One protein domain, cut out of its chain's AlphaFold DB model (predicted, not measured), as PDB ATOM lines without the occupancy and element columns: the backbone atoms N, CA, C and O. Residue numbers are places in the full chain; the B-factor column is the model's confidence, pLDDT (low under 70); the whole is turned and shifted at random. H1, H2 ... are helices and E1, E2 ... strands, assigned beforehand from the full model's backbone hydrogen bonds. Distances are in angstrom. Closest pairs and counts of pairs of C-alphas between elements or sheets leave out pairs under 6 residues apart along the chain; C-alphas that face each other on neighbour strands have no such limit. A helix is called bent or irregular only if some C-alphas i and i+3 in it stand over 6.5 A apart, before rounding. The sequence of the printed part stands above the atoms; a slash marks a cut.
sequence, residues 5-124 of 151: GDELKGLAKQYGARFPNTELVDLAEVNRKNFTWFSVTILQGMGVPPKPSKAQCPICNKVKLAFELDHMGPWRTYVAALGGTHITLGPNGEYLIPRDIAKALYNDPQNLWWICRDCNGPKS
ATOM      1  N   GLY A   5     241.960 278.010 238.867       90.00
ATOM      2  CA  GLY A   5     241.933 278.193 237.416       90.00
ATOM      3  C   GLY A   5     241.194 277.073 236.669       90.00
ATOM      4  O   GLY A   5     240.426 277.355 235.747       90.00
ATOM      5  N   ASP A   6     241.371 275.816 237.085       91.88
ATOM      6  CA  ASP A   6     240.665 274.669 236.497       91.88
ATOM      7  C   ASP A   6     239.171 274.685 236.832       91.88
ATOM      8  O   ASP A   6     238.338 274.422 235.960       91.88
ATOM      9  N   GLU A   7     238.828 275.035 238.073       93.25
ATOM     10  CA  GLU A   7     237.444 275.137 238.545       93.25
ATOM     11  C   GLU A   7     236.682 276.226 237.785       93.25
ATOM     12  O   GLU A   7     235.611 275.963 237.237       93.25
ATOM     13  N   LEU A   8     237.270 277.418 237.649       94.69
ATOM     14  CA  LEU A   8     236.683 278.526 236.890       94.69
ATOM     15  C   LEU A   8     236.553 278.205 235.406       94.69
ATOM     16  O   LEU A   8     235.536 278.518 234.786       94.69
ATOM     17  N   LYS A   9     237.562 277.560 234.816       94.50
ATOM     18  CA  LYS A   9     237.498 277.106 233.424       94.50
ATOM     19  C   LYS A   9     236.382 276.075 233.238       94.50
ATOM     20  O   LYS A   9     235.660 276.137 232.239       94.50
ATOM     21  N   GLY A  10     236.224 275.147 234.181       94.81
ATOM     22  CA  GLY A  10     235.129 274.175 234.212       94.81
ATOM     23  C   GLY A  10     233.762 274.850 234.312       94.81
ATOM     24  O   GLY A  10     232.887 274.582 233.487       94.81
ATOM     25  N   LEU A  11     233.608 275.787 235.246       95.38
ATOM     26  CA  LEU A  11     232.388 276.571 235.436       95.38
ATOM     27  C   LEU A  11     232.032 277.375 234.180       95.38
ATOM     28  O   LEU A  11     230.912 277.295 233.680       95.38
ATOM     29  N   ALA A  12     232.996 278.086 233.594       95.81
ATOM     30  CA  ALA A  12     232.789 278.845 232.364       95.81
ATOM     31  C   ALA A  12     232.317 277.941 231.209       95.81
ATOM     32  O   ALA A  12     231.426 278.321 230.443       95.81
ATOM     33  N   LYS A  13     232.873 276.725 231.088       96.25
ATOM     34  CA  LYS A  13     232.441 275.733 230.086       96.25
ATOM     35  C   LYS A  13     230.998 275.277 230.298       96.25
ATOM     36  O   LYS A  13     230.291 275.121 229.304       96.25
ATOM     37  N   GLN A  14     230.549 275.103 231.544       96.88
ATOM     38  CA  GLN A  14     229.153 274.747 231.845       96.88
ATOM     39  C   GLN A  14     228.166 275.797 231.311       96.88
ATOM     40  O   GLN A  14     227.078 275.440 230.868       96.88
ATOM     41  N   TYR A  15     228.577 277.066 231.249       96.00
ATOM     42  CA  TYR A  15     227.793 278.159 230.661       96.00
ATOM     43  C   TYR A  15     228.094 278.433 229.177       96.00
ATOM     44  O   TYR A  15     227.609 279.414 228.614       96.00
ATOM     45  N   GLY A  16     228.870 277.567 228.517       94.62
ATOM     46  CA  GLY A  16     229.108 277.621 227.073       94.62
ATOM     47  C   GLY A  16     230.382 278.349 226.639       94.62
ATOM     48  O   GLY A  16     230.558 278.598 225.442       94.62
ATOM     49  N   ALA A  17     231.297 278.680 227.559       94.06
ATOM     50  CA  ALA A  17     232.602 279.217 227.180       94.06
ATOM     51  C   ALA A  17     233.413 278.193 226.372       94.06
ATOM     52  O   ALA A  17     233.509 277.014 226.720       94.06
ATOM     53  N   ARG A  18     234.054 278.669 225.301       91.38
ATOM     54  CA  ARG A  18     234.990 277.883 224.491       91.38
ATOM     55  C   ARG A  18     236.412 278.367 224.736       91.38
ATOM     56  O   ARG A  18     236.676 279.568 224.736       91.38
ATOM     57  N   PHE A  19     237.321 277.412 224.879       88.38
ATOM     58  CA  PHE A  19     238.747 277.641 225.094       88.38
ATOM     59  C   PHE A  19     239.537 276.942 223.981       88.38
ATOM     60  O   PHE A  19     240.012 275.830 224.188       88.38
ATOM     61  N   PRO A  20     239.599 277.530 222.774       75.50
ATOM     62  CA  PRO A  20     240.245 276.889 221.627       75.50
ATOM     63  C   PRO A  20     241.779 276.899 221.710       75.50
ATOM     64  O   PRO A  20     242.417 276.093 221.045       75.50
ATOM     65  N   ASN A  21     242.363 277.780 222.530       75.12
ATOM     66  CA  ASN A  21     243.804 278.003 222.587       75.12
ATOM     67  C   ASN A  21     244.335 277.649 223.979       75.12
ATOM     68  O   ASN A  21     243.953 278.281 224.964       75.12
ATOM     69  N   THR A  22     245.246 276.680 224.034       81.69
ATOM     70  CA  THR A  22     245.967 276.258 225.248       81.69
ATOM     71  C   THR A  22     247.436 276.684 225.227       81.69
ATOM     72  O   THR A  22     248.233 276.197 226.021       81.69
ATOM     73  N   GLU A  23     247.812 277.550 224.284       91.44
ATOM     74  CA  GLU A  23     249.163 278.099 224.191       91.44
ATOM     75  C   GLU A  23     249.560 278.818 225.483       91.44
ATOM     76  O   GLU A  23     248.723 279.427 226.159       91.44
ATOM     77  N   LEU A  24     250.845 278.742 225.813       92.25
ATOM     78  CA  LEU A  24     251.409 279.474 226.933       92.25
ATOM     79  C   LEU A  24     251.553 280.952 226.565       92.25
ATOM     80  O   LEU A  24     251.950 281.290 225.449       92.25
ATOM     81  N   VAL A  25     251.235 281.831 227.509       91.88
ATOM     82  CA  VAL A  25     251.386 283.281 227.369       91.88
ATOM     83  C   VAL A  25     252.209 283.827 228.525       91.88
ATOM     84  O   VAL A  25     252.011 283.420 229.669       91.88
ATOM     85  N   ASP A  26     253.107 284.761 228.222       90.88
ATOM     86  CA  ASP A  26     253.817 285.537 229.237       90.88
ATOM     87  C   ASP A  26     252.886 286.611 229.805       90.88
ATOM     88  O   ASP A  26     252.443 287.510 229.084       90.88
ATOM     89  N   LEU A  27     252.579 286.517 231.101       86.00
ATOM     90  CA  LEU A  27     251.700 287.462 231.791       86.00
ATOM     91  C   LEU A  27     252.238 288.899 231.802       86.00
ATOM     92  O   LEU A  27     251.434 289.841 231.842       86.00
ATOM     93  N   ALA A  28     253.561 289.078 231.761       83.94
ATOM     94  CA  ALA A  28     254.178 290.398 231.754       83.94
ATOM     95  C   ALA A  28     253.903 291.135 230.432       83.94
ATOM     96  O   ALA A  28     253.507 292.302 230.443       83.94
ATOM     97  N   GLU A  29     254.013 290.426 229.309       85.88
ATOM     98  CA  GLU A  29     253.992 291.014 227.963       85.88
ATOM     99  C   GLU A  29     252.629 290.895 227.259       85.88
ATOM    100  O   GLU A  29     252.288 291.690 226.374       85.88
ATOM    101  N   VAL A  30     251.790 289.926 227.641       85.81
ATOM    102  CA  VAL A  30     250.505 289.707 226.970       85.81
ATOM    103  C   VAL A  30     249.570 290.915 227.134       85.81
ATOM    104  O   VAL A  30     249.312 291.439 228.225       85.81
ATOM    105  N   ASN A  31     249.026 291.378 226.007       85.31
ATOM    106  CA  ASN A  31     248.081 292.489 225.999       85.31
ATOM    107  C   ASN A  31     246.717 292.051 226.548       85.31
ATOM    108  O   ASN A  31     246.173 291.056 226.078       85.31
ATOM    109  N   ARG A  32     246.099 292.848 227.434       81.06
ATOM    110  CA  ARG A  32     244.754 292.578 227.981       81.06
ATOM    111  C   ARG A  32     243.696 292.269 226.916       81.06
ATOM    112  O   ARG A  32     242.810 291.470 227.164       81.06
ATOM    113  N   LYS A  33     243.793 292.859 225.715       80.88
ATOM    114  CA  LYS A  33     242.846 292.631 224.603       80.88
ATOM    115  C   LYS A  33     242.789 291.163 224.162       80.88
ATOM    116  O   LYS A  33     241.799 290.744 223.569       80.88
ATOM    117  N   ASN A  34     243.833 290.391 224.460       78.56
ATOM    118  CA  ASN A  34     243.887 288.950 224.229       78.56
ATOM    119  C   ASN A  34     243.016 288.148 225.204       78.56
ATOM    120  O   ASN A  34     242.628 287.019 224.892       78.56
ATOM    121  N   PHE A  35     242.693 288.727 226.358       82.81
ATOM    122  CA  PHE A  35     241.763 288.186 227.336       82.81
ATOM    123  C   PHE A  35     240.460 288.970 227.218       82.81
ATOM    124  O   PHE A  35     240.219 289.967 227.887       82.81
ATOM    125  N   THR A  36     239.631 288.559 226.263       85.56
ATOM    126  CA  THR A  36     238.299 289.138 226.098       85.56
ATOM    127  C   THR A  36     237.394 288.741 227.257       85.56
ATOM    128  O   THR A  36     237.474 287.611 227.756       85.56
ATOM    129  N   TRP A  37     236.496 289.652 227.634       94.06
ATOM    130  CA  TRP A  37     235.369 289.324 228.497       94.06
ATOM    131  C   TRP A  37     234.593 288.139 227.930       94.06
ATOM    132  O   TRP A  37     234.404 288.030 226.710       94.06
ATOM    133  N   PHE A  38     234.110 287.262 228.803       95.25
ATOM    134  CA  PHE A  38     233.071 286.332 228.391       95.25
ATOM    135  C   PHE A  38     231.776 287.077 228.045       95.25
ATOM    136  O   PHE A  38     231.573 288.240 228.395       95.25
ATOM    137  N   SER A  39     230.889 286.392 227.320       94.94
ATOM    138  CA  SER A  39     229.548 286.920 227.072       94.94
ATOM    139  C   SER A  39     228.820 287.180 228.395       94.94
ATOM    140  O   SER A  39     229.092 286.523 229.401       94.94
ATOM    141  N   VAL A  40     227.856 288.103 228.381       94.56
ATOM    142  CA  VAL A  40     227.065 288.456 229.572       94.56
ATOM    143  C   VAL A  40     226.416 287.223 230.206       94.56
ATOM    144  O   VAL A  40     226.459 287.087 231.422       94.56
ATOM    145  N   THR A  41     225.891 286.298 229.399       96.19
ATOM    146  CA  THR A  41     225.287 285.046 229.883       96.19
ATOM    147  C   THR A  41     226.276 284.199 230.680       96.19
ATOM    148  O   THR A  41     225.934 283.697 231.745       96.19
ATOM    149  N   ILE A  42     227.512 284.067 230.190       97.38
ATOM    150  CA  ILE A  42     228.554 283.292 230.878       97.38
ATOM    151  C   ILE A  42     228.965 283.998 232.170       97.38
ATOM    152  O   ILE A  42     229.018 283.354 233.211       97.38
ATOM    153  N   LEU A  43     229.215 285.311 232.123       96.56
ATOM    154  CA  LEU A  43     229.605 286.082 233.307       96.56
ATOM    155  C   LEU A  43     228.541 285.990 234.409       96.56
ATOM    156  O   LEU A  43     228.875 285.734 235.563       96.56
ATOM    157  N   GLN A  44     227.265 286.136 234.049       95.50
ATOM    158  CA  GLN A  44     226.154 286.003 234.992       95.50
ATOM    159  C   GLN A  44     226.017 284.582 235.535       95.50
ATOM    160  O   GLN A  44     225.834 284.418 236.737       95.50
ATOM    161  N   GLY A  45     226.171 283.560 234.686       93.75
ATOM    162  CA  GLY A  45     226.190 282.165 235.131       93.75
ATOM    163  C   GLY A  45     227.330 281.873 236.111       93.75
ATOM    164  O   GLY A  45     227.147 281.151 237.088       93.75
ATOM    165  N   MET A  46     228.496 282.481 235.895       95.38
ATOM    166  CA  MET A  46     229.640 282.355 236.799       95.38
ATOM    167  C   MET A  46     229.446 283.107 238.124       95.38
ATOM    168  O   MET A  46     230.125 282.779 239.088       95.38
ATOM    169  N   GLY A  47     228.523 284.072 238.198       93.69
ATOM    170  CA  GLY A  47     228.203 284.809 239.426       93.69
ATOM    171  C   GLY A  47     228.476 286.314 239.374       93.69
ATOM    172  O   GLY A  47     228.319 286.992 240.387       93.69
ATOM    173  N   VAL A  48     228.854 286.872 238.218       94.06
ATOM    174  CA  VAL A  48     228.933 288.332 238.052       94.06
ATOM    175  C   VAL A  48     227.507 288.901 238.058       94.06
ATOM    176  O   VAL A  48     226.683 288.480 237.242       94.06
ATOM    177  N   PRO A  49     227.177 289.875 238.923       92.12
ATOM    178  CA  PRO A  49     225.834 290.445 238.957       92.12
ATOM    179  C   PRO A  49     225.468 291.107 237.617       92.12
ATOM    180  O   PRO A  49     226.350 291.509 236.853       92.12
ATOM    181  N   PRO A  50     224.174 291.268 237.293       94.62
ATOM    182  CA  PRO A  50     223.769 292.004 236.102       94.62
ATOM    183  C   PRO A  50     224.229 293.464 236.171       94.62
ATOM    184  O   PRO A  50     224.305 294.058 237.247       94.62
ATOM    185  N   LYS A  51     224.501 294.063 235.003       96.00
ATOM    186  CA  LYS A  51     224.866 295.479 234.913       96.00
ATOM    187  C   LYS A  51     223.760 296.345 235.532       96.00
ATOM    188  O   LYS A  51     222.628 296.296 235.044       96.00
ATOM    189  N   PRO A  52     224.063 297.178 236.539       94.88
ATOM    190  CA  PRO A  52     223.063 298.050 237.132       94.88
ATOM    191  C   PRO A  52     222.675 299.179 236.169       94.88
ATOM    192  O   PRO A  52     223.527 299.793 235.522       94.88
ATOM    193  N   SER A  53     221.376 299.479 236.105       93.75
ATOM    194  CA  SER A  53     220.825 300.628 235.369       93.75
ATOM    195  C   SER A  53     220.844 301.917 236.200       93.75
ATOM    196  O   SER A  53     221.036 303.007 235.666       93.75
ATOM    197  N   LYS A  54     220.671 301.789 237.521       95.62
ATOM    198  CA  LYS A  54     220.799 302.855 238.519       95.62
ATOM    199  C   LYS A  54     221.156 302.230 239.864       95.62
ATOM    200  O   LYS A  54     220.356 301.489 240.424       95.62
ATOM    201  N   ALA A  55     222.342 302.526 240.380       95.12
ATOM    202  CA  ALA A  55     222.813 301.992 241.658       95.12
ATOM    203  C   ALA A  55     223.814 302.945 242.316       95.12
ATOM    204  O   ALA A  55     224.305 303.885 241.683       95.12
ATOM    205  N   GLN A  56     224.111 302.708 243.590       94.19
ATOM    206  CA  GLN A  56     225.193 303.384 244.296       94.19
ATOM    207  C   GLN A  56     226.542 302.814 243.832       94.19
ATOM    208  O   GLN A  56     226.718 301.601 243.783       94.19
ATOM    209  N   CYS A  57     227.485 303.680 243.450       91.94
ATOM    210  CA  CYS A  57     228.843 303.254 243.106       91.94
ATOM    211  C   CYS A  57     229.597 302.819 244.375       91.94
ATOM    212  O   CYS A  57     229.612 303.608 245.322       91.94
ATOM    213  N   PRO A  58     230.278 301.655 244.381       87.62
ATOM    214  CA  PRO A  58     230.996 301.162 245.560       87.62
ATOM    215  C   PRO A  58     232.200 302.030 245.965       87.62
ATOM    216  O   PRO A  58     232.670 301.927 247.089       87.62
ATOM    217  N   ILE A  59     232.695 302.893 245.065       90.25
ATOM    218  CA  ILE A  59     233.838 303.780 245.329       90.25
ATOM    219  C   ILE A  59     233.397 305.152 245.828       90.25
ATOM    220  O   ILE A  59     233.769 305.581 246.913       90.25
ATOM    221  N   CYS A  60     232.603 305.878 245.035       91.31
ATOM    222  CA  CYS A  60     232.227 307.249 245.391       91.31
ATOM    223  C   CYS A  60     230.944 307.348 246.222       91.31
ATOM    224  O   CYS A  60     230.541 308.462 246.553       91.31
ATOM    225  N   ASN A  61     230.267 306.228 246.503       93.19
ATOM    226  CA  ASN A  61     229.010 306.157 247.253       93.19
ATOM    227  C   ASN A  61     227.868 307.032 246.701       93.19
ATOM    228  O   ASN A  61     226.868 307.257 247.380       93.19
ATOM    229  N   LYS A  62     227.972 307.502 245.450       94.62
ATOM    230  CA  LYS A  62     226.938 308.287 244.758       94.62
ATOM    231  C   LYS A  62     226.091 307.388 243.863       94.62
ATOM    232  O   LYS A  62     226.609 306.444 243.266       94.62
ATOM    233  N   VAL A  63     224.808 307.721 243.713       96.69
ATOM    234  CA  VAL A  63     223.930 307.077 242.725       96.69
ATOM    235  C   VAL A  63     224.376 307.470 241.318       96.69
ATOM    236  O   VAL A  63     224.549 308.653 241.019       96.69
ATOM    237  N   LYS A  64     224.581 306.476 240.453       96.81
ATOM    238  CA  LYS A  64     225.071 306.645 239.080       96.81
ATOM    239  C   LYS A  64     224.176 305.887 238.102       96.81
ATOM    240  O   LYS A  64     223.448 304.980 238.497       96.81
ATOM    241  N   LEU A  65     224.229 306.285 236.832       96.06
ATOM    242  CA  LEU A  65     223.483 305.666 235.724       96.06
ATOM    243  C   LEU A  65     224.404 304.953 234.721       96.06
ATOM    244  O   LEU A  65     223.959 304.127 233.934       96.06
ATOM    245  N   ALA A  66     225.699 305.277 234.741       95.69
ATOM    246  CA  ALA A  66     226.692 304.733 233.827       95.69
ATOM    247  C   ALA A  66     227.685 303.858 234.593       95.69
ATOM    248  O   ALA A  66     228.493 304.369 235.371       95.69
ATOM    249  N   PHE A  67     227.617 302.552 234.338       96.19
ATOM    250  CA  PHE A  67     228.506 301.545 234.908       96.19
ATOM    251  C   PHE A  67     229.293 300.811 233.827       96.19
ATOM    252  O   PHE A  67     228.803 300.600 232.709       96.19
ATOM    253  N   GLU A  68     230.498 300.405 234.190       95.12
ATOM    254  CA  GLU A  68     231.433 299.634 233.380       95.12
ATOM    255  C   GLU A  68     231.918 298.445 234.208       95.12
ATOM    256  O   GLU A  68     231.993 298.528 235.435       95.12
ATOM    257  N   LEU A  69     232.149 297.319 233.531       94.94
ATOM    258  CA  LEU A  69     232.741 296.151 234.166       94.94
ATOM    259  C   LEU A  69     234.237 296.405 234.254       94.94
ATOM    260  O   LEU A  69     234.851 296.766 233.246       94.94
ATOM    261  N   ASP A  70     234.798 296.209 235.434       93.81
ATOM    262  CA  ASP A  70     236.224 296.366 235.661       93.81
ATOM    263  C   ASP A  70     236.731 295.311 236.643       93.81
ATOM    264  O   ASP A  70     235.942 294.641 237.322       93.81
ATOM    265  N   HIS A  71     238.050 295.173 236.723       92.56
ATOM    266  CA  HIS A  71     238.678 294.388 237.773       92.56
ATOM    267  C   HIS A  71     238.788 295.188 239.070       92.56
ATOM    268  O   HIS A  71     239.208 296.343 239.045       92.56
ATOM    269  N   MET A  72     238.479 294.588 240.219       89.50
ATOM    270  CA  MET A  72     238.646 295.263 241.517       89.50
ATOM    271  C   MET A  72     240.122 295.616 241.770       89.50
ATOM    272  O   MET A  72     240.437 296.741 242.168       89.50
ATOM    273  N   GLY A  73     241.030 294.682 241.469       86.69
ATOM    274  CA  GLY A  73     242.481 294.882 241.466       86.69
ATOM    275  C   GLY A  73     243.127 294.622 240.097       86.69
ATOM    276  O   GLY A  73     242.467 294.138 239.178       86.69
ATOM    277  N   PRO A  74     244.431 294.906 239.929       87.19
ATOM    278  CA  PRO A  74     245.131 294.692 238.664       87.19
ATOM    279  C   PRO A  74     245.069 293.219 238.233       87.19
ATOM    280  O   PRO A  74     245.526 292.327 238.951       87.19
ATOM    281  N   TRP A  75     244.530 292.952 237.041       89.19
ATOM    282  CA  TRP A  75     244.264 291.582 236.587       89.19
ATOM    283  C   TRP A  75     245.529 290.713 236.502       89.19
ATOM    284  O   TRP A  75     245.466 289.531 236.821       89.19
ATOM    285  N   ARG A  76     246.688 291.277 236.119       88.88
ATOM    286  CA  ARG A  76     247.957 290.523 236.012       88.88
ATOM    287  C   ARG A  76     248.378 289.944 237.352       88.88
ATOM    288  O   ARG A  76     248.656 288.756 237.452       88.88
ATOM    289  N   THR A  77     248.381 290.797 238.369       87.12
ATOM    290  CA  THR A  77     248.697 290.450 239.753       87.12
ATOM    291  C   THR A  77     247.760 289.351 240.248       87.12
ATOM    292  O   THR A  77     248.215 288.356 240.799       87.12
ATOM    293  N   TYR A  78     246.463 289.482 239.965       90.00
ATOM    294  CA  TYR A  78     245.462 288.488 240.344       90.00
ATOM    295  C   TYR A  78     245.680 287.126 239.662       90.00
ATOM    296  O   TYR A  78     245.726 286.094 240.331       90.00
ATOM    297  N   VAL A  79     245.883 287.116 238.340       90.88
ATOM    298  CA  VAL A  79     246.137 285.884 237.574       90.88
ATOM    299  C   VAL A  79     247.446 285.223 238.010       90.88
ATOM    300  O   VAL A  79     247.493 284.005 238.130       90.88
ATOM    301  N   ALA A  80     248.495 285.999 238.290       88.38
ATOM    302  CA  ALA A  80     249.755 285.461 238.790       88.38
ATOM    303  C   ALA A  80     249.619 284.858 240.199       88.38
ATOM    304  O   ALA A  80     250.177 283.798 240.465       88.38
ATOM    305  N   ALA A  81     248.850 285.493 241.089       87.75
ATOM    306  CA  ALA A  81     248.621 284.980 242.439       87.75
ATOM    307  C   ALA A  81     247.829 283.661 242.438       87.75
ATOM    308  O   ALA A  81     248.140 282.756 243.209       87.75
ATOM    309  N   LEU A  82     246.816 283.541 241.573       90.12
ATOM    310  CA  LEU A  82     245.907 282.387 241.552       90.12
ATOM    311  C   LEU A  82     246.219 281.347 240.468       90.12
ATOM    312  O   LEU A  82     245.631 280.264 240.471       90.12
ATOM    313  N   GLY A  83     247.151 281.638 239.559       85.38
ATOM    314  CA  GLY A  83     247.599 280.708 238.522       85.38
ATOM    315  C   GLY A  83     248.262 279.455 239.098       85.38
ATOM    316  O   GLY A  83     248.166 278.382 238.504       85.38
ATOM    317  N   GLY A  84     248.866 279.562 240.287       83.19
ATOM    318  CA  GLY A  84     249.361 278.424 241.060       83.19
ATOM    319  C   GLY A  84     250.264 277.501 240.241       83.19
ATOM    320  O   GLY A  84     251.216 277.944 239.605       83.19
ATOM    321  N   THR A  85     249.939 276.205 240.223       85.12
ATOM    322  CA  THR A  85     250.727 275.173 239.526       85.12
ATOM    323  C   THR A  85     250.672 275.255 238.000       85.12
ATOM    324  O   THR A  85     251.389 274.511 237.338       85.12
ATOM    325  N   HIS A  86     249.827 276.118 237.425       88.25
ATOM    326  CA  HIS A  86     249.798 276.357 235.977       88.25
ATOM    327  C   HIS A  86     250.878 277.331 235.509       88.25
ATOM    328  O   HIS A  86     251.076 277.478 234.305       88.25
ATOM    329  N   ILE A  87     251.554 278.013 236.437       88.25
ATOM    330  CA  ILE A  87     252.634 278.937 236.108       88.25
ATOM    331  C   ILE A  87     253.935 278.151 235.957       88.25
ATOM    332  O   ILE A  87     254.373 277.452 236.870       88.25
ATOM    333  N   THR A  88     254.573 278.304 234.804       88.88
ATOM    334  CA  THR A  88     255.877 277.714 234.495       88.88
ATOM    335  C   THR A  88     256.882 278.804 234.157       88.88
ATOM    336  O   THR A  88     256.516 279.811 233.554       88.88
ATOM    337  N   LEU A  89     258.154 278.585 234.481       86.25
ATOM    338  CA  LEU A  89     259.229 279.478 234.055       86.25
ATOM    339  C   LEU A  89     259.666 279.141 232.627       86.25
ATOM    340  O   LEU A  89     260.025 278.000 232.330       86.25
ATOM    341  N   GLY A  90     259.631 280.142 231.752       84.56
ATOM    342  CA  GLY A  90     260.180 280.070 230.405       84.56
ATOM    343  C   GLY A  90     261.715 280.037 230.408       84.56
ATOM    344  O   GLY A  90     262.348 280.369 231.414       84.56
ATOM    345  N   PRO A  91     262.342 279.691 229.272       81.88
ATOM    346  CA  PRO A  91     263.801 279.604 229.148       81.88
ATOM    347  C   PRO A  91     264.518 280.938 229.414       81.88
ATOM    348  O   PRO A  91     265.692 280.935 229.773       81.88
ATOM    349  N   ASN A  92     263.810 282.065 229.283       83.69
ATOM    350  CA  ASN A  92     264.327 283.414 229.524       83.69
ATOM    351  C   ASN A  92     263.877 284.009 230.875       83.69
ATOM    352  O   ASN A  92     264.017 285.210 231.086       83.69
ATOM    353  N   GLY A  93     263.313 283.195 231.776       80.69
ATOM    354  CA  GLY A  93     262.784 283.655 233.068       80.69
ATOM    355  C   GLY A  93     261.368 284.249 233.012       80.69
ATOM    356  O   GLY A  93     260.923 284.865 233.976       80.69
ATOM    357  N   GLU A  94     260.654 284.069 231.899       86.06
ATOM    358  CA  GLU A  94     259.269 284.528 231.718       86.06
ATOM    359  C   GLU A  94     258.304 283.708 232.591       86.06
ATOM    360  O   GLU A  94     258.449 282.490 232.702       86.06
ATOM    361  N   TYR A  95     257.281 284.342 233.169       85.00
ATOM    362  CA  TYR A  95     256.211 283.627 233.873       85.00
ATOM    363  C   TYR A  95     255.105 283.268 232.881       85.00
ATOM    364  O   TYR A  95     254.249 284.090 232.541       85.00
ATOM    365  N   LEU A  96     255.141 282.025 232.409       91.88
ATOM    366  CA  LEU A  96     254.244 281.499 231.391       91.88
ATOM    367  C   LEU A  96     253.051 280.783 232.025       91.88
ATOM    368  O   LEU A  96     253.214 280.016 232.970       91.88
ATOM    369  N   ILE A  97     251.857 280.989 231.475       92.38
ATOM    370  CA  ILE A  97     250.622 280.318 231.906       92.38
ATOM    371  C   ILE A  97     249.793 279.902 230.681       92.38
ATOM    372  O   ILE A  97     249.797 280.627 229.683       92.38
ATOM    373  N   PRO A  98     249.050 278.780 230.708       93.50
ATOM    374  CA  PRO A  98     248.084 278.462 229.663       93.50
ATOM    375  C   PRO A  98     247.054 279.585 229.486       93.50
ATOM    376  O   PRO A  98     246.421 280.037 230.446       93.50
ATOM    377  N   ARG A  99     246.864 280.041 228.242       92.88
ATOM    378  CA  ARG A  99     245.968 281.162 227.912       92.88
ATOM    379  C   ARG A  99     244.539 280.941 228.401       92.88
ATOM    380  O   ARG A  99     243.859 281.899 228.762       92.88
ATOM    381  N   ASP A 100     244.058 279.708 228.373       93.38
ATOM    382  CA  ASP A 100     242.706 279.367 228.802       93.38
ATOM    383  C   ASP A 100     242.514 279.490 230.317       93.38
ATOM    384  O   ASP A 100     241.492 280.024 230.749       93.38
ATOM    385  N   ILE A 101     243.510 279.087 231.105       94.12
ATOM    386  CA  ILE A 101     243.556 279.307 232.553       94.12
ATOM    387  C   ILE A 101     243.631 280.805 232.857       94.12
ATOM    388  O   ILE A 101     242.812 281.315 233.623       94.12
ATOM    389  N   ALA A 102     244.530 281.538 232.193       93.62
ATOM    390  CA  ALA A 102     244.616 282.989 232.346       93.62
ATOM    391  C   ALA A 102     243.296 283.684 231.988       93.62
ATOM    392  O   ALA A 102     242.856 284.576 232.708       93.62
ATOM    393  N   LYS A 103     242.614 283.249 230.918       94.81
ATOM    394  CA  LYS A 103     241.303 283.784 230.530       94.81
ATOM    395  C   LYS A 103     240.219 283.472 231.563       94.81
ATOM    396  O   LYS A 103     239.369 284.330 231.797       94.81
ATOM    397  N   ALA A 104     240.221 282.277 232.149       94.94
ATOM    398  CA  ALA A 104     239.271 281.915 233.197       94.94
ATOM    399  C   ALA A 104     239.457 282.800 234.441       94.94
ATOM    400  O   ALA A 104     238.496 283.427 234.877       94.94
ATOM    401  N   LEU A 105     240.696 282.946 234.921       94.94
ATOM    402  CA  LEU A 105     241.048 283.805 236.061       94.94
ATOM    403  C   LEU A 105     240.807 285.297 235.782       94.94
ATOM    404  O   LEU A 105     240.338 286.029 236.648       94.94
ATOM    405  N   TYR A 106     241.067 285.761 234.556       94.94
ATOM    406  CA  TYR A 106     240.756 287.129 234.123       94.94
ATOM    407  C   TYR A 106     239.256 287.446 234.219       94.94
ATOM    408  O   TYR A 106     238.882 288.604 234.385       94.94
ATOM    409  N   ASN A 107     238.396 286.434 234.100       96.31
ATOM    410  CA  ASN A 107     236.944 286.570 234.175       96.31
ATOM    411  C   ASN A 107     236.365 286.072 235.516       96.31
ATOM    412  O   ASN A 107     235.165 285.808 235.588       96.31
ATOM    413  N   ASP A 108     237.189 285.916 236.556       96.00
ATOM    414  CA  ASP A 108     236.732 285.466 237.873       96.00
ATOM    415  C   ASP A 108     235.793 286.506 238.518       96.00
ATOM    416  O   ASP A 108     236.228 287.635 238.767       96.00
ATOM    417  N   PRO A 109     234.534 286.155 238.844       94.56
ATOM    418  CA  PRO A 109     233.607 287.045 239.538       94.56
ATOM    419  C   PRO A 109     234.160 287.656 240.829       94.56
ATOM    420  O   PRO A 109     233.767 288.767 241.178       94.56
ATOM    421  N   GLN A 110     235.080 286.979 241.523       93.69
ATOM    422  CA  GLN A 110     235.673 287.488 242.764       93.69
ATOM    423  C   GLN A 110     236.540 288.733 242.557       93.69
ATOM    424  O   GLN A 110     236.703 289.518 243.488       93.69
ATOM    425  N   ASN A 111     237.080 288.940 241.353       93.44
ATOM    426  CA  ASN A 111     237.849 290.137 241.015       93.44
ATOM    427  C   ASN A 111     237.101 291.047 240.036       93.44
ATOM    428  O   ASN A 111     237.719 291.936 239.463       93.44
ATOM    429  N   LEU A 112     235.796 290.854 239.823       93.56
ATOM    430  CA  LEU A 112     235.001 291.670 238.907       93.56
ATOM    431  C   LEU A 112     233.901 292.437 239.624       93.56
ATOM    432  O   LEU A 112     233.204 291.922 240.492       93.56
ATOM    433  N   TRP A 113     233.689 293.676 239.193       92.94
ATOM    434  CA  TRP A 113     232.598 294.507 239.694       92.94
ATOM    435  C   TRP A 113     232.070 295.489 238.657       92.94
ATOM    436  O   TRP A 113     232.725 295.813 237.665       92.94
ATOM    437  N   TRP A 114     230.873 296.007 238.928       95.00
ATOM    438  CA  TRP A 114     230.347 297.171 238.229       95.00
ATOM    439  C   TRP A 114     230.752 298.435 238.971       95.00
ATOM    440  O   TRP A 114     230.259 298.720 240.065       95.00
ATOM    441  N   ILE A 115     231.603 299.231 238.339       94.38
ATOM    442  CA  ILE A 115     232.047 300.528 238.843       94.38
ATOM    443  C   ILE A 115     231.483 301.639 237.955       94.38
ATOM    444  O   ILE A 115     231.256 301.447 236.759       94.38
ATOM    445  N   CYS A 116     231.183 302.809 238.527       95.00
ATOM    446  CA  CYS A 116     230.707 303.914 237.701       95.00
ATOM    447  C   CYS A 116     231.828 304.450 236.805       95.00
ATOM    448  O   CYS A 116     232.983 304.490 237.223       95.00
ATOM    449  N   ARG A 117     231.485 304.911 235.597       93.81
ATOM    450  CA  ARG A 117     232.464 305.411 234.612       93.81
ATOM    451  C   ARG A 117     233.407 306.478 235.186       93.81
ATOM    452  O   ARG A 117     234.604 306.434 234.928       93.81
ATOM    453  N   ASP A 118     232.875 307.396 235.992       91.50
ATOM    454  CA  ASP A 118     233.648 308.498 236.582       91.50
ATOM    455  C   ASP A 118     234.720 308.009 237.562       91.50
ATOM    456  O   ASP A 118     235.754 308.652 237.704       91.50
ATOM    457  N   CYS A 119     234.475 306.885 238.244       90.44
ATOM    458  CA  CYS A 119     235.481 306.236 239.077       90.44
ATOM    459  C   CYS A 119     236.357 305.299 238.240       90.44
ATOM    460  O   CYS A 119     237.547 305.220 238.474       90.44
ATOM    461  N   ASN A 120     235.827 304.627 237.222       90.31
ATOM    462  CA  ASN A 120     236.635 303.722 236.408       90.31
ATOM    463  C   ASN A 120     237.767 304.444 235.653       90.31
ATOM    464  O   ASN A 120     238.901 303.975 235.621       90.31
ATOM    465  N   GLY A 121     237.472 305.612 235.070       84.12
ATOM    466  CA  GLY A 121     238.435 306.368 234.264       84.12
ATOM    467  C   GLY A 121     239.757 306.668 234.994       84.12
ATOM    468  O   GLY A 121     240.815 306.336 234.461       84.12
ATOM    469  N   PRO A 122     239.721 307.249 236.209       82.56
ATOM    470  CA  PRO A 122     240.922 307.507 237.004       82.56
ATOM    471  C   PRO A 122     241.622 306.253 237.543       82.56
ATOM    472  O   PRO A 122     242.825 306.310 237.783       82.56
ATOM    473  N   LYS A 123     240.900 305.139 237.752       78.12
ATOM    474  CA  LYS A 123     241.470 303.892 238.291       78.12
ATOM    475  C   LYS A 123     242.572 303.334 237.402       78.12
ATOM    476  O   LYS A 123     243.615 302.922 237.903       78.12
ATOM    477  N   SER A 124     242.343 303.319 236.086       73.88
ATOM    478  CA  SER A 124     243.233 302.647 235.136       73.88
ATOM    479  C   SER A 124     243.550 301.211 235.616       73.88
ATOM    480  O   SER A 124     242.662 300.500 236.090       73.88
TER     481      SER A 124
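AT A GLANCE: This is residues 5 to 124 of the 151 residues of an uncharacterized protein of Burkholderiales bacterium PBB3 (UniProt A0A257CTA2). The domain is an elongated body with a helical part at one end and a two-stranded ribbon at the other. In the helical part H4 packs on both H1 and H3, crossing them, H2 packs on H1, and the small strand pair E1 and E3 lies at the far end; the ribbon is E2 and E4, with H5 at its end and the long loop 47 to 66 nearby. The printed part has 120 residues with five named helices and four named strands, in the order H1 E1 H2 E2 H3 E3 H4 E4 H5, and its class is mixed, helices and strands. Both two-stranded sheets, E1 - E3 and E2 - E4, are antiparallel. It is compact, with a radius of gyration of the C-alphas of 15.4 A, and spans 50 by 32 by 20 A.

HOW THE PARTS SIT: H1, residues 5 to 14, touches H4, residues 99 to 106, about perpendicular at 89 degrees; their closest C-alphas are those of Lys 9 and Ala 104, 5.1 A apart. H1 also touches H2, residues 40 to 46, opposite ways at a steep tilt of 56 degrees, with Ala 12 and Ile 42 closest, C-alphas 6.3 A apart. H4 touches H3, residues 75 to 86, opposite ways at a steep tilt of 52 degrees; the closest C-alphas are those of Val 79 and Leu 105, 5.7 A. The helix packing is mostly crossed: none of these three touching pairs is at a shallow tilt. E1, residues 24 to 26, and E3, residues 95 to 98, are antiparallel neighbours, with N 25 and O 97 within hydrogen-bond range at 2.9 A. The closest C-alphas of H3 and E3 are those of His 86 and Ile 97, 5.7 A. E2, residues 67 to 71, and E4, residues 112 to 116, are antiparallel neighbours, with N 68 and O 115 at 2.9 A and N 115 and O 68 at 3.0 A. H5, residues 117 to 123, touches no helix; its closest C-alpha pair with E2 is Arg 117 and Phe 67, 5.5 A. Every O i to N i+4 pair is within hydrogen-bond range in H1, H2 and H4, against 5 of 8 in H3 and 2 of 3 in H5.

IN THESE COORDINATES: H1 begins at C-alpha 5, (241.933, 278.193, 237.416), and is 14.4 A long. H3 is 16.2 A long and irregular, with C-alphas 82 and 85 8.9 A apart. E2 is 12.8 A and E4 13.0 A long. H5 ends at C-alpha 123, (241.470, 303.892, 238.291).

THE WHOLE: The C-alphas farthest apart are those of Val 63 and Pro 91, 50.3 A. The printed part has no cut. The links E1 to H2 and H2 to E2 are long, 13 and 20 residues; in the second, residues 55 to 56 pair antiparallel with 63 to 64. The mean pLDDT of the printed part is 90.8, and no printed residue is under 70.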